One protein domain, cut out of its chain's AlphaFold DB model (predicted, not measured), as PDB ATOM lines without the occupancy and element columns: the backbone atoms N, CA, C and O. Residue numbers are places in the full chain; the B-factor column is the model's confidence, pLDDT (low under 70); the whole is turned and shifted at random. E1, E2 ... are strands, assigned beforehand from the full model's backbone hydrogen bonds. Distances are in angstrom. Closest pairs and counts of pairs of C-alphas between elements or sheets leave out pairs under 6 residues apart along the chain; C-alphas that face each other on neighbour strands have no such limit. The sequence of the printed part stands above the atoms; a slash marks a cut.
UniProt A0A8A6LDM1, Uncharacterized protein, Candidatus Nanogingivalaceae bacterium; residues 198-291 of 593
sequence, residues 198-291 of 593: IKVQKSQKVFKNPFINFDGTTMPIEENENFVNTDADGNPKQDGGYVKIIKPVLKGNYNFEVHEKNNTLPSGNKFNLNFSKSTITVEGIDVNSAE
ATOM      1  N   ILE A 198      21.714  52.669 -31.935       93.75
ATOM      2  CA  ILE A 198      21.559  52.087 -33.270       93.75
ATOM      3  C   ILE A 198      20.887  53.135 -34.145       93.75
ATOM      4  O   ILE A 198      19.869  53.694 -33.762       93.75
ATOM      5  N   LYS A 199      21.438  53.402 -35.327       96.06
ATOM      6  CA  LYS A 199      20.783  54.247 -36.330       96.06
ATOM      7  C   LYS A 199      20.174  53.355 -37.393       96.06
ATOM      8  O   LYS A 199      20.876  52.498 -37.929       96.06
ATOM      9  N   VAL A 200      18.902  53.572 -37.700       96.12
ATOM     10  CA  VAL A 200      18.200  52.839 -38.759       96.12
ATOM     11  C   VAL A 200      17.923  53.743 -39.951       96.12
ATOM     12  O   VAL A 200      17.902  54.969 -39.836       96.12
ATOM     13  N   GLN A 201      17.756  53.127 -41.113       94.12
ATOM     14  CA  GLN A 201      17.342  53.819 -42.326       94.12
ATOM     15  C   GLN A 201      15.817  53.915 -42.399       94.12
ATOM     16  O   GLN A 201      15.089  53.138 -41.777       94.12
ATOM     17  N   LYS A 202      15.328  54.852 -43.213       90.62
ATOM     18  CA  LYS A 202      13.906  54.937 -43.551       90.62
ATOM     19  C   LYS A 202      13.412  53.583 -44.080       90.62
ATOM     20  O   LYS A 202      14.130  52.918 -44.827       90.62
ATOM     21  N   SER A 203      12.216  53.171 -43.662       92.38
ATOM     22  CA  SER A 203      11.578  51.897 -44.050       92.38
ATOM     23  C   SER A 203      12.263  50.634 -43.510       92.38
ATOM     24  O   SER A 203      11.761  49.528 -43.716       92.38
ATOM     25  N   GLN A 204      13.374  50.761 -42.778       94.94
ATOM     26  CA  GLN A 204      14.066  49.622 -42.190       94.94
ATOM     27  C   GLN A 204      13.279  49.077 -40.993       94.94
ATOM     28  O   GLN A 204      13.233  49.691 -39.928       94.94
ATOM     29  N   LYS A 205      12.683  47.892 -41.158       95.12
ATOM     30  CA  LYS A 205      11.925  47.209 -40.097       95.12
ATOM     31  C   LYS A 205      12.732  46.199 -39.292       95.12
ATOM     32  O   LYS A 205      12.329  45.895 -38.176       95.12
ATOM     33  N   VAL A 206      13.828  45.672 -39.838       97.06
ATOM     34  CA  VAL A 206      14.684  44.680 -39.172       97.06
ATOM     35  C   VAL A 206      16.107  45.225 -39.087       97.06
ATOM     36  O   VAL A 206      16.646  45.758 -40.063       97.06
ATOM     37  N   PHE A 207      16.716  45.129 -37.910       96.69
ATOM     38  CA  PHE A 207      18.080  45.590 -37.663       96.69
ATOM     39  C   PHE A 207      18.802  44.675 -36.672       96.69
ATOM     40  O   PHE A 207      18.184  44.000 -35.852       96.69
ATOM     41  N   LYS A 208      20.132  44.624 -36.778       95.81
ATOM     42  CA  LYS A 208      20.973  43.739 -35.967       95.81
ATOM     43  C   LYS A 208      21.052  44.230 -34.523       95.81
ATOM     44  O   LYS A 208      21.263  45.421 -34.290       95.81
ATOM     45  N   ASN A 209      20.960  43.308 -33.572       94.75
ATOM     46  CA  ASN A 209      21.276  43.576 -32.177       94.75
ATOM     47  C   ASN A 209      22.797  43.445 -31.959       94.75
ATOM     48  O   ASN A 209      23.362  42.388 -32.250       94.75
ATOM     49  N   PRO A 210      23.496  44.493 -31.489       93.12
ATOM     50  CA  PRO A 210      24.943  44.447 -31.322       93.12
ATOM     51  C   PRO A 210      25.389  43.769 -30.019       93.12
ATOM     52  O   PRO A 210      26.593  43.597 -29.843       93.12
ATOM     53  N   PHE A 211      24.469  43.437 -29.105       94.38
ATOM     54  CA  PHE A 211      24.829  42.929 -27.784       94.38
ATOM     55  C   PHE A 211      25.290  41.474 -27.813       94.38
ATOM     56  O   PHE A 211      24.519  40.566 -28.129       94.38
ATOM     57  N   ILE A 212      26.541  41.276 -27.410       94.12
ATOM     58  CA  ILE A 212      27.190  39.987 -27.222       94.12
ATOM     59  C   ILE A 212      27.542  39.838 -25.746       94.12
ATOM     60  O   ILE A 212      28.185  40.702 -25.143       94.12
ATOM     61  N   ASN A 213      27.120  38.720 -25.178       92.69
ATOM     62  CA  ASN A 213      27.354  38.357 -23.799       92.69
ATOM     63  C   ASN A 213      28.807  37.886 -23.574       92.69
ATOM     64  O   ASN A 213      29.549  37.593 -24.514       92.69
ATOM     65  N   PHE A 214      29.227  37.770 -22.316       91.88
ATOM     66  CA  PHE A 214      30.554  37.285 -21.935       91.88
ATOM     67  C   PHE A 214      30.815  35.822 -22.325       91.88
ATOM     68  O   PHE A 214      31.975  35.442 -22.486       91.88
ATOM     69  N   ASP A 215      29.771  35.011 -22.519       89.81
ATOM     70  CA  ASP A 215      29.876  33.649 -23.062       89.81
ATOM     71  C   ASP A 215      29.946  33.606 -24.605       89.81
ATOM     72  O   ASP A 215      30.189  32.549 -25.188       89.81
ATOM     73  N   GLY A 216      29.805  34.759 -25.270       91.06
ATOM     74  CA  GLY A 216      29.829  34.908 -26.725       91.06
ATOM     75  C   GLY A 216      28.468  34.762 -27.412       91.06
ATOM     76  O   GLY A 216      28.404  34.899 -28.635       91.06
ATOM     77  N   THR A 217      27.390  34.501 -26.672       92.56
ATOM     78  CA  THR A 217      26.027  34.459 -27.218       92.56
ATOM     79  C   THR A 217      25.447  35.862 -27.399       92.56
ATOM     80  O   THR A 217      25.901  36.828 -26.789       92.56
ATOM     81  N   THR A 218      24.443  36.005 -28.261       93.81
ATOM     82  CA  THR A 218      23.682  37.252 -28.404       93.81
ATOM     83  C   THR A 218      22.734  37.445 -27.223       93.81
ATOM     84  O   THR A 218      22.126  36.491 -26.743       93.81
ATOM     85  N   MET A 219      22.594  38.685 -26.753       93.69
ATOM     86  CA  MET A 219      21.700  39.002 -25.634       93.69
ATOM     87  C   MET A 219      20.335  39.464 -26.164       93.69
ATOM     88  O   MET A 219      20.269  40.561 -26.722       93.69
ATOM     89  N   PRO A 220      19.246  38.690 -26.002       95.06
ATOM     90  CA  PRO A 220      17.931  39.086 -26.496       95.06
ATOM     91  C   PRO A 220      17.399  40.330 -25.789       95.06
ATOM     92  O   PRO A 220      17.673  40.577 -24.612       95.06
ATOM     93  N   ILE A 221      16.609  41.099 -26.532       95.38
ATOM     94  CA  ILE A 221      15.920  42.273 -26.007       95.38
ATOM     95  C   ILE A 221      14.735  41.839 -25.149       95.38
ATOM     96  O   ILE A 221      14.142  40.778 -25.377       95.38
ATOM     97  N   GLU A 222      14.346  42.686 -24.203       94.19
ATOM     98  CA  GLU A 222      13.009  42.625 -23.624       94.19
ATOM     99  C   GLU A 222      12.010  43.122 -24.675       94.19
ATOM    100  O   GLU A 222      11.985  44.303 -25.035       94.19
ATOM    101  N   GLU A 223      11.238  42.185 -25.223       95.38
ATOM    102  CA  GLU A 223      10.228  42.489 -26.233       95.38
ATOM    103  C   GLU A 223       9.155  43.417 -25.664       95.38
ATOM    104  O   GLU A 223       8.768  43.323 -24.499       95.38
ATOM    105  N   ASN A 224       8.651  44.318 -26.500       94.88
ATOM    106  CA  ASN A 224       7.604  45.257 -26.125       94.88
ATOM    107  C   ASN A 224       6.645  45.497 -27.295       94.88
ATOM    108  O   ASN A 224       6.726  44.857 -28.340       94.88
ATOM    109  N   GLU A 225       5.722  46.445 -27.140       94.81
ATOM    110  CA  GLU A 225       4.717  46.735 -28.168       94.81
ATOM    111  C   GLU A 225       5.284  47.214 -29.519       94.81
ATOM    112  O   GLU A 225       4.556  47.223 -30.512       94.81
ATOM    113  N   ASN A 226       6.552  47.629 -29.565       96.19
ATOM    114  CA  ASN A 226       7.213  48.158 -30.755       96.19
ATOM    115  C   ASN A 226       8.263  47.195 -31.322       96.19
ATOM    116  O   ASN A 226       8.436  47.175 -32.543       96.19
ATOM    117  N   PHE A 227       8.934  46.406 -30.474       96.81
ATOM    118  CA  PHE A 227      10.110  45.611 -30.839       96.81
ATOM    119  C   PHE A 227      10.029  44.162 -30.354       96.81
ATOM    120  O   PHE A 227       9.700  43.913 -29.196       96.81
ATOM    121  N   VAL A 228      10.414  43.224 -31.222       97.12
ATOM    122  CA  VAL A 228      10.513  41.783 -30.913       97.12
ATOM    123  C   VAL A 228      11.842  41.197 -31.393       97.12
ATOM    124  O   VAL A 228      12.447  41.739 -32.327       97.12
ATOM    125  N   ASN A 229      12.281  40.085 -30.794       97.44
ATOM    126  CA  ASN A 229      13.460  39.345 -31.244       97.44
ATOM    127  C   ASN A 229      13.134  38.525 -32.502       97.44
ATOM    128  O   ASN A 229      12.060  37.930 -32.643       97.44
ATOM    129  N   THR A 230      14.070  38.501 -33.447       97.25
ATOM    130  CA  THR A 230      13.857  37.902 -34.762       97.25
ATOM    131  C   THR A 230      15.161  37.390 -35.382       97.25
ATOM    132  O   THR A 230      16.250  37.668 -34.876       97.25
ATOM    133  N   ASP A 231      15.065  36.637 -36.478       95.81
ATOM    134  CA  ASP A 231      16.194  36.357 -37.366       95.81
ATOM    135  C   ASP A 231      16.429  37.496 -38.382       95.81
ATOM    136  O   ASP A 231      15.765  38.533 -38.359       95.81
ATOM    137  N   ALA A 232      17.400  37.318 -39.281       95.62
ATOM    138  CA  ALA A 232      17.729  38.325 -40.291       95.62
ATOM    139  C   ALA A 232      16.577  38.603 -41.279       95.62
ATOM    140  O   ALA A 232      16.500  39.707 -41.820       95.62
ATOM    141  N   ASP A 233      15.684  37.632 -41.480       95.44
ATOM    142  CA  ASP A 233      14.558  37.702 -42.416       95.44
ATOM    143  C   ASP A 233      13.286  38.274 -41.760       95.44
ATOM    144  O   ASP A 233      12.287  38.543 -42.430       95.44
ATOM    145  N   GLY A 234      13.308  38.513 -40.446       94.50
ATOM    146  CA  GLY A 234      12.167  39.046 -39.714       94.50
ATOM    147  C   GLY A 234      11.186  37.976 -39.216       94.50
ATOM    148  O   GLY A 234      10.048  38.332 -38.864       94.50
ATOM    149  N   ASN A 235      11.591  36.702 -39.173       95.69
ATOM    150  CA  ASN A 235      10.819  35.618 -38.563       95.69
ATOM    151  C   ASN A 235      11.076  35.536 -37.048       95.69
ATOM    152  O   ASN A 235      12.198  35.803 -36.603       95.69
ATOM    153  N   PRO A 236      10.075  35.162 -36.229       94.44
ATOM    154  CA  PRO A 236      10.243  35.065 -34.780       94.44
ATOM    155  C   PRO A 236      11.414  34.154 -34.391       94.44
ATOM    156  O   PRO A 236      11.435  32.972 -34.735       94.44
ATOM    157  N   LYS A 237      12.380  34.697 -33.644       92.62
ATOM    158  CA  LYS A 237      13.533  33.948 -33.137       92.62
ATOM    159  C   LYS A 237      14.028  34.581 -31.847       92.62
ATOM    160  O   LYS A 237      14.348  35.760 -31.806       92.62
ATOM    161  N   GLN A 238      14.111  33.781 -30.793       88.25
ATOM    162  CA  GLN A 238      14.419  34.255 -29.441       88.25
ATOM    163  C   GLN A 238      15.925  34.297 -29.128       88.25
ATOM    164  O   GLN A 238      16.306  34.511 -27.982       88.25
ATOM    165  N   ASP A 239      16.794  34.086 -30.123       86.31
ATOM    166  CA  ASP A 239      18.250  34.135 -29.927       86.31
ATOM    167  C   ASP A 239      18.774  35.566 -29.742       86.31
ATOM    168  O   ASP A 239      19.900  35.758 -29.292       86.31
ATOM    169  N   GLY A 240      17.960  36.574 -30.066       88.38
ATOM    170  CA  GLY A 240      18.308  37.972 -29.874       88.38
ATOM    171  C   GLY A 240      19.271  38.536 -30.907       88.38
ATOM    172  O   GLY A 240      19.813  39.610 -30.668       88.38
ATOM    173  N   GLY A 241      19.519  37.849 -32.026       93.88
ATOM    174  CA  GLY A 241      20.471  38.320 -33.039       93.88
ATOM    175  C   GLY A 241      19.993  39.556 -33.809       93.88
ATOM    176  O   GLY A 241      20.799  40.421 -34.172       93.88
ATOM    177  N   TYR A 242      18.684  39.665 -34.038       97.38
ATOM    178  CA  TYR A 242      18.050  40.783 -34.732       97.38
ATOM    179  C   TYR A 242      16.785  41.235 -33.999       97.38
ATOM    180  O   TYR A 242      16.190  40.499 -33.211       97.38
ATOM    181  N   VAL A 243      16.379  42.471 -34.279       97.25
ATOM    182  CA  VAL A 243      15.193  43.121 -33.721       97.25
ATOM    183  C   VAL A 243      14.290  43.573 -34.863       97.25
ATOM    184  O   VAL A 243      14.769  44.146 -35.846       97.25
ATOM    185  N   LYS A 244      12.983  43.333 -34.726       97.44
ATOM    186  CA  LYS A 244      11.955  43.732 -35.695       97.44
ATOM    187  C   LYS A 244      11.006  44.763 -35.107       97.44
ATOM    188  O   LYS A 244      10.493  44.577 -34.007       97.44
ATOM    189  N   ILE A 245      10.711  45.799 -35.887       97.31
ATOM    190  CA  ILE A 245       9.629  46.750 -35.628       97.31
ATOM    191  C   ILE A 245       8.297  46.105 -36.021       97.31
ATOM    192  O   ILE A 245       8.103  45.751 -37.189       97.31
ATOM    193  N   ILE A 246       7.375  45.969 -35.066       95.38
ATOM    194  CA  ILE A 246       6.081  45.302 -35.299       95.38
ATOM    195  C   ILE A 246       4.931  46.267 -35.588       95.38
ATOM    196  O   ILE A 246       3.967  45.881 -36.250       95.38
ATOM    197  N   LYS A 247       5.019  47.528 -35.144       95.25
ATOM    198  CA  LYS A 247       3.989  48.526 -35.453       95.25
ATOM    199  C   LYS A 247       3.998  48.835 -36.960       95.25
ATOM    200  O   LYS A 247       5.073  49.013 -37.540       95.25
ATOM    201  N   PRO A 248       2.822  48.947 -37.606       94.19
ATOM    202  CA  PRO A 248       2.743  49.305 -39.021       94.19
ATOM    203  C   PRO A 248       3.240  50.730 -39.275       94.19
ATOM    204  O   PRO A 248       3.835  50.986 -40.317       94.19
ATOM    205  N   VAL A 249       3.030  51.633 -38.313       95.31
ATOM    206  CA  VAL A 249       3.499  53.018 -38.345       95.31
ATOM    207  C   VAL A 249       4.274  53.299 -37.065       95.31
ATOM    208  O   VAL A 249       3.737  53.123 -35.971       95.31
ATOM    209  N   LEU A 250       5.533  53.713 -37.194       96.50
ATOM    210  CA  LEU A 250       6.383  54.106 -36.072       96.50
ATOM    211  C   LEU A 250       7.368  55.177 -36.546       96.50
ATOM    212  O   LEU A 250       7.977  55.028 -37.607       96.50
ATOM    213  N   LYS A 251       7.520  56.259 -35.775       95.81
ATOM    214  CA  LYS A 251       8.392  57.377 -36.144       95.81
ATOM    215  C   LYS A 251       9.052  58.012 -34.929       95.81
ATOM    216  O   LYS A 251       8.375  58.328 -33.959       95.81
ATOM    217  N   GLY A 252      10.359  58.247 -35.009       96.81
ATOM    218  CA  GLY A 252      11.142  58.915 -33.972       96.81
ATOM    219  C   GLY A 252      12.234  58.034 -33.372       96.81
ATOM    220  O   GLY A 252      12.730  57.107 -34.010       96.81
ATOM    221  N   ASN A 253      12.626  58.359 -32.142       97.62
ATOM    222  CA  ASN A 253      13.648  57.630 -31.401       97.62
ATOM    223  C   ASN A 253      12.988  56.836 -30.280       97.62
ATOM    224  O   ASN A 253      12.135  57.368 -29.569       97.62
ATOM    225  N   TYR A 254      13.408  55.590 -30.105       97.12
ATOM    226  CA  TYR A 254      12.813  54.682 -29.133       97.12
ATOM    227  C   TYR A 254      13.890  53.943 -28.361       97.12
ATOM    228  O   TYR A 254      14.984  53.713 -28.875       97.12
ATOM    229  N   ASN A 255      13.553  53.548 -27.138       94.62
ATOM    230  CA  ASN A 255      14.425  52.751 -26.296       94.62
ATOM    231  C   ASN A 255      13.832  51.359 -26.089       94.62
ATOM    232  O   ASN A 255      12.617  51.209 -25.959       94.62
ATOM    233  N   PHE A 256      14.700  50.362 -26.006       94.12
ATOM    234  CA  PHE A 256      14.373  49.055 -25.452       94.12
ATOM    235  C   PHE A 256      15.536  48.563 -24.594       94.12
ATOM    236  O   PHE A 256      16.636  49.125 -24.615       94.12
ATOM    237  N   GLU A 257      15.274  47.530 -23.806       94.19
ATOM    238  CA  GLU A 257      16.178  47.080 -22.760       94.19
ATOM    239  C   GLU A 257      16.748  45.704 -23.099       94.19
ATOM    240  O   GLU A 257      16.097  44.880 -23.741       94.19
ATOM    241  N   VAL A 258      17.984  45.461 -22.671       93.88
ATOM    242  CA  VAL A 258      18.682  44.178 -22.802       93.88
ATOM    243  C   VAL A 258      19.181  43.791 -21.419       93.88
ATOM    244  O   VAL A 258      19.902  44.557 -20.774       93.88
ATOM    245  N   HIS A 259      18.755  42.630 -20.936       91.69
ATOM    246  CA  HIS A 259      18.981  42.213 -19.555       91.69
ATOM    247  C   HIS A 259      19.919  41.017 -19.522       91.69
ATOM    248  O   HIS A 259      19.661  40.001 -20.169       91.69
ATOM    249  N   GLU A 260      20.972  41.114 -18.715       90.62
ATOM    250  CA  GLU A 260      21.744  39.936 -18.342       90.62
ATOM    251  C   GLU A 260      20.948  39.074 -17.355       90.62
ATOM    252  O   GLU A 260      20.381  39.585 -16.388       90.62
ATOM    253  N   LYS A 261      20.914  37.759 -17.586       88.19
ATOM    254  CA  LYS A 261      20.182  36.792 -16.750       88.19
ATOM    255  C   LYS A 261      21.119  35.956 -15.878       88.19
ATOM    256  O   LYS A 261      20.712  35.480 -14.820       88.19
ATOM    257  N   ASN A 262      22.364  35.781 -16.303       90.06
ATOM    258  CA  ASN A 262      23.412  35.062 -15.607       90.06
ATOM    259  C   ASN A 262      24.376  36.041 -14.930       90.06
ATOM    260  O   ASN A 262      25.072  36.818 -15.574       90.06
ATOM    261  N   ASN A 263      24.464  35.963 -13.606       91.56
ATOM    262  CA  ASN A 263      25.300  36.857 -12.814       91.56
ATOM    263  C   ASN A 263      26.696  36.312 -12.499       91.56
ATOM    264  O   ASN A 263      27.386  36.895 -11.665       91.56
ATOM    265  N   THR A 264      27.084  35.178 -13.084       93.56
ATOM    266  CA  THR A 264      28.357  34.509 -12.805       93.56
ATOM    267  C   THR A 264      29.275  34.626 -14.014       93.56
ATOM    268  O   THR A 264      28.989  34.083 -15.078       93.56
ATOM    269  N   LEU A 265      30.391  35.333 -13.838       92.00
ATOM    270  CA  LEU A 265      31.419  35.477 -14.866       92.00
ATOM    271  C   LEU A 265      32.146  34.148 -15.127       92.00
ATOM    272  O   LEU A 265      32.165  33.278 -14.254       92.00
ATOM    273  N   PRO A 266      32.873  34.023 -16.252       86.94
ATOM    274  CA  PRO A 266      33.772  32.890 -16.495       86.94
ATOM    275  C   PRO A 266      34.851  32.695 -15.414       86.94
ATOM    276  O   PRO A 266      35.333  31.584 -15.219       86.94
ATOM    277  N   SER A 267      35.202  33.752 -14.671       87.38
ATOM    278  CA  SER A 267      36.084  33.686 -13.494       87.38
ATOM    279  C   SER A 267      35.446  33.011 -12.268       87.38
ATOM    280  O   SER A 267      36.134  32.759 -11.282       87.38
ATOM    281  N   GLY A 268      34.135  32.756 -12.290       91.56
ATOM    282  CA  GLY A 268      33.339  32.300 -11.147       91.56
ATOM    283  C   GLY A 268      32.854  33.430 -10.231       91.56
ATOM    284  O   GLY A 268      32.015  33.196  -9.361       91.56
ATOM    285  N   ASN A 269      33.332  34.664 -10.429       93.88
ATOM    286  CA  ASN A 269      32.906  35.810  -9.631       93.88
ATOM    287  C   ASN A 269      31.472  36.223  -9.979       93.88
ATOM    288  O   ASN A 269      31.092  36.285 -11.152       93.88
ATOM    289  N   LYS A 270      30.690  36.548  -8.945       93.19
ATOM    290  CA  LYS A 270      29.317  37.037  -9.094       93.19
ATOM    291  C   LYS A 270      29.264  38.560  -9.168       93.19
ATOM    292  O   LYS A 270      30.032  39.235  -8.487       93.19
ATOM    293  N   PHE A 271      28.314  39.088  -9.932       92.56
ATOM    294  CA  PHE A 271      28.008  40.521  -9.999       92.56
ATOM    295  C   PHE A 271      26.521  40.802  -9.757       92.56
ATOM    296  O   PHE A 271      25.705  39.890  -9.595       92.56
ATOM    297  N   ASN A 272      26.158  42.082  -9.678       89.56
ATOM    298  CA  ASN A 272      24.800  42.498  -9.361       89.56
ATOM    299  C   ASN A 272      23.947  42.636 -10.638       89.56
ATOM    300  O   ASN A 272      24.199  43.499 -11.485       89.56
ATOM    301  N   LEU A 273      22.901  41.812 -10.759       90.50
ATOM    302  CA  LEU A 273      21.970  41.858 -11.895       90.50
ATOM    303  C   LEU A 273      21.206  43.184 -11.981       90.50
ATOM    304  O   LEU A 273      20.950  43.660 -13.084       90.50
ATOM    305  N   ASN A 274      20.946  43.849 -10.850       87.94
ATOM    306  CA  ASN A 274      20.284  45.160 -10.839       87.94
ATOM    307  C   ASN A 274      21.117  46.237 -11.557       87.94
ATOM    308  O   ASN A 274      20.579  47.257 -11.979       87.94
ATOM    309  N   PHE A 275      22.426  46.011 -11.723       87.75
ATOM    310  CA  PHE A 275      23.345  46.884 -12.458       87.75
ATOM    311  C   PHE A 275      23.774  46.292 -13.807       87.75
ATOM    312  O   PHE A 275      24.813  46.670 -14.345       87.75
ATOM    313  N   SER A 276      22.982  45.367 -14.356       91.94
ATOM    314  CA  SER A 276      23.259  44.664 -15.620       91.94
ATOM    315  C   SER A 276      22.088  44.746 -16.601       91.94
ATOM    316  O   SER A 276      21.880  43.875 -17.443       91.94
ATOM    317  N   LYS A 277      21.325  45.831 -16.470       93.00
ATOM    318  CA  LYS A 277      20.241  46.222 -17.359       93.00
ATOM    319  C   LYS A 277      20.752  47.289 -18.317       93.00
ATOM    320  O   LYS A 277      21.029  48.411 -17.893       93.00
ATOM    321  N   SER A 278      20.924  46.920 -19.579       93.81
ATOM    322  CA  SER A 278      21.401  47.808 -20.638       93.81
ATOM    323  C   SER A 278      20.236  48.439 -21.387       93.81
ATOM    324  O   SER A 278      19.173  47.834 -21.517       93.81
ATOM    325  N   THR A 279      20.460  49.635 -21.921       93.00
ATOM    326  CA  THR A 279      19.478  50.356 -22.735       93.00
ATOM    327  C   THR A 279      20.037  50.571 -24.132       93.00
ATOM    328  O   THR A 279      21.166  51.043 -24.297       93.00
ATOM    329  N   ILE A 280      19.235  50.264 -25.150       93.38
ATOM    330  CA  ILE A 280      19.524  50.613 -26.540       93.38
ATOM    331  C   ILE A 280      18.573  51.716 -26.973       93.38
ATOM    332  O   ILE A 280      17.359  51.546 -26.895       93.38
ATOM    333  N   THR A 281      19.124  52.811 -27.490       95.25
ATOM    334  CA  THR A 281      18.361  53.824 -28.222       95.25
ATOM    335  C   THR A 281      18.452  53.549 -29.718       95.25
ATOM    336  O   THR A 281      19.537  53.600 -30.300       95.25
ATOM    337  N   VAL A 282      17.314  53.301 -30.360       96.56
ATOM    338  CA  VAL A 282      17.203  53.277 -31.818       96.56
ATOM    339  C   VAL A 282      16.820  54.670 -32.295       96.56
ATOM    340  O   VAL A 282      15.771  55.199 -31.930       96.56
ATOM    341  N   GLU A 283      17.692  55.273 -33.092       97.12
ATOM    342  CA  GLU A 283      17.550  56.620 -33.625       97.12
ATOM    343  C   GLU A 283      17.089  56.578 -35.089       97.12
ATOM    344  O   GLU A 283      17.616  55.808 -35.899       97.12
ATOM    345  N   GLY A 284      16.150  57.462 -35.438       96.44
ATOM    346  CA  GLY A 284      15.748  57.697 -36.827       96.44
ATOM    347  C   GLY A 284      14.748  56.691 -37.400       96.44
ATOM    348  O   GLY A 284      14.733  56.493 -38.612       96.44
ATOM    349  N   ILE A 285      13.908  56.068 -36.568       97.25
ATOM    350  CA  ILE A 285      12.826  55.216 -37.074       97.25
ATOM    351  C   ILE A 285      11.854  56.084 -37.887       97.25
ATOM    352  O   ILE A 285      11.382  57.115 -37.411       97.25
ATOM    353  N   ASP A 286      11.558  55.654 -39.111       95.88
ATOM    354  CA  ASP A 286      10.533  56.220 -39.996       95.88
ATOM    355  C   ASP A 286       9.978  55.066 -40.837       95.88
ATOM    356  O   ASP A 286      10.504  54.742 -41.906       95.88
ATOM    357  N   VAL A 287       8.972  54.371 -40.303       95.81
ATOM    358  CA  VAL A 287       8.291  53.258 -40.976       95.81
ATOM    359  C   VAL A 287       6.800  53.546 -41.058       95.81
ATOM    360  O   VAL A 287       6.176  53.956 -40.082       95.81
ATOM    361  N   ASN A 288       6.224  53.306 -42.229       95.38
ATOM    362  CA  ASN A 288       4.790  53.365 -42.450       95.38
ATOM    363  C   ASN A 288       4.436  52.330 -43.516       95.38
ATOM    364  O   ASN A 288       4.636  52.582 -44.694       95.38
ATOM    365  N   SER A 289       3.958  51.152 -43.120       91.62
ATOM    366  CA  SER A 289       3.470  50.125 -44.055       91.62
ATOM    367  C   SER A 289       1.964  50.175 -44.290       91.62
ATOM    368  O   SER A 289       1.435  49.319 -44.990       91.62
ATOM    369  N   ALA A 290       1.260  51.108 -43.648       91.19
ATOM    370  CA  ALA A 290      -0.176  51.292 -43.836       91.19
ATOM    371  C   ALA A 290      -0.475  52.250 -45.001       91.19
ATOM    372  O   ALA A 290      -1.499  52.113 -45.659       91.19
ATOM    373  N   GLU A 291       0.419  53.205 -45.267       92.69
ATOM    374  CA  GLU A 291       0.276  54.153 -46.371       92.69
ATOM    375  C   GLU A 291       0.565  53.496 -47.718       92.69
ATOM    376  O   GLU A 291       1.690  53.067 -47.986       92.69
TER     377      GLU A 291
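Overview. This is residues 198 to 291 of the 593 residues of an uncharacterized protein of Candidatus Nanogingivalaceae bacterium (UniProt A0A8A6LDM1). What shape? There is little regular structure: a long bent hairpin, E4 and E5, runs beside a small sheet, E1-E3-E2, amid loops, spanning 53 by 23 by 19 A. What parts? The printed part has 94 residues, 34 in five strands, E1 to E5 in order, and no named helix: all strand, both sheets antiparallel. It is only just compact, close to loose, radius of gyration of the C-alphas 14.6 A.

Along the chain. Short strands? E1 is residues 206 to 208, from C-alpha 206 at (14.684, 44.680, -39.172); E2 is 227 to 230, E3 242 to 245. Long ones? E4, 249 to 259, spans 26.6 A; E5, 277 to 288, spans 30.3 A, ending at C-alpha 288 (4.790, 53.365, -42.450).

Arrangement. Which pairs lie within hydrogen-bond range? E1-E3 has N 243 and O 207, 2.8 A; hairpin E2-E3 has N 244 and O 228, 2.9 A; hairpin E4-E5 has N 254 and O 282, 3.0 A. Do the sheets meet? The closest C-alphas of E2 and E4, Phe 227 and Phe 256, are 7.7 A apart.

Size, cuts and confidence. Long links? E1 to E2, E2 to E3 and E4 to E5. Cuts or low confidence? The printed part has no cut; no printed residue is under 70.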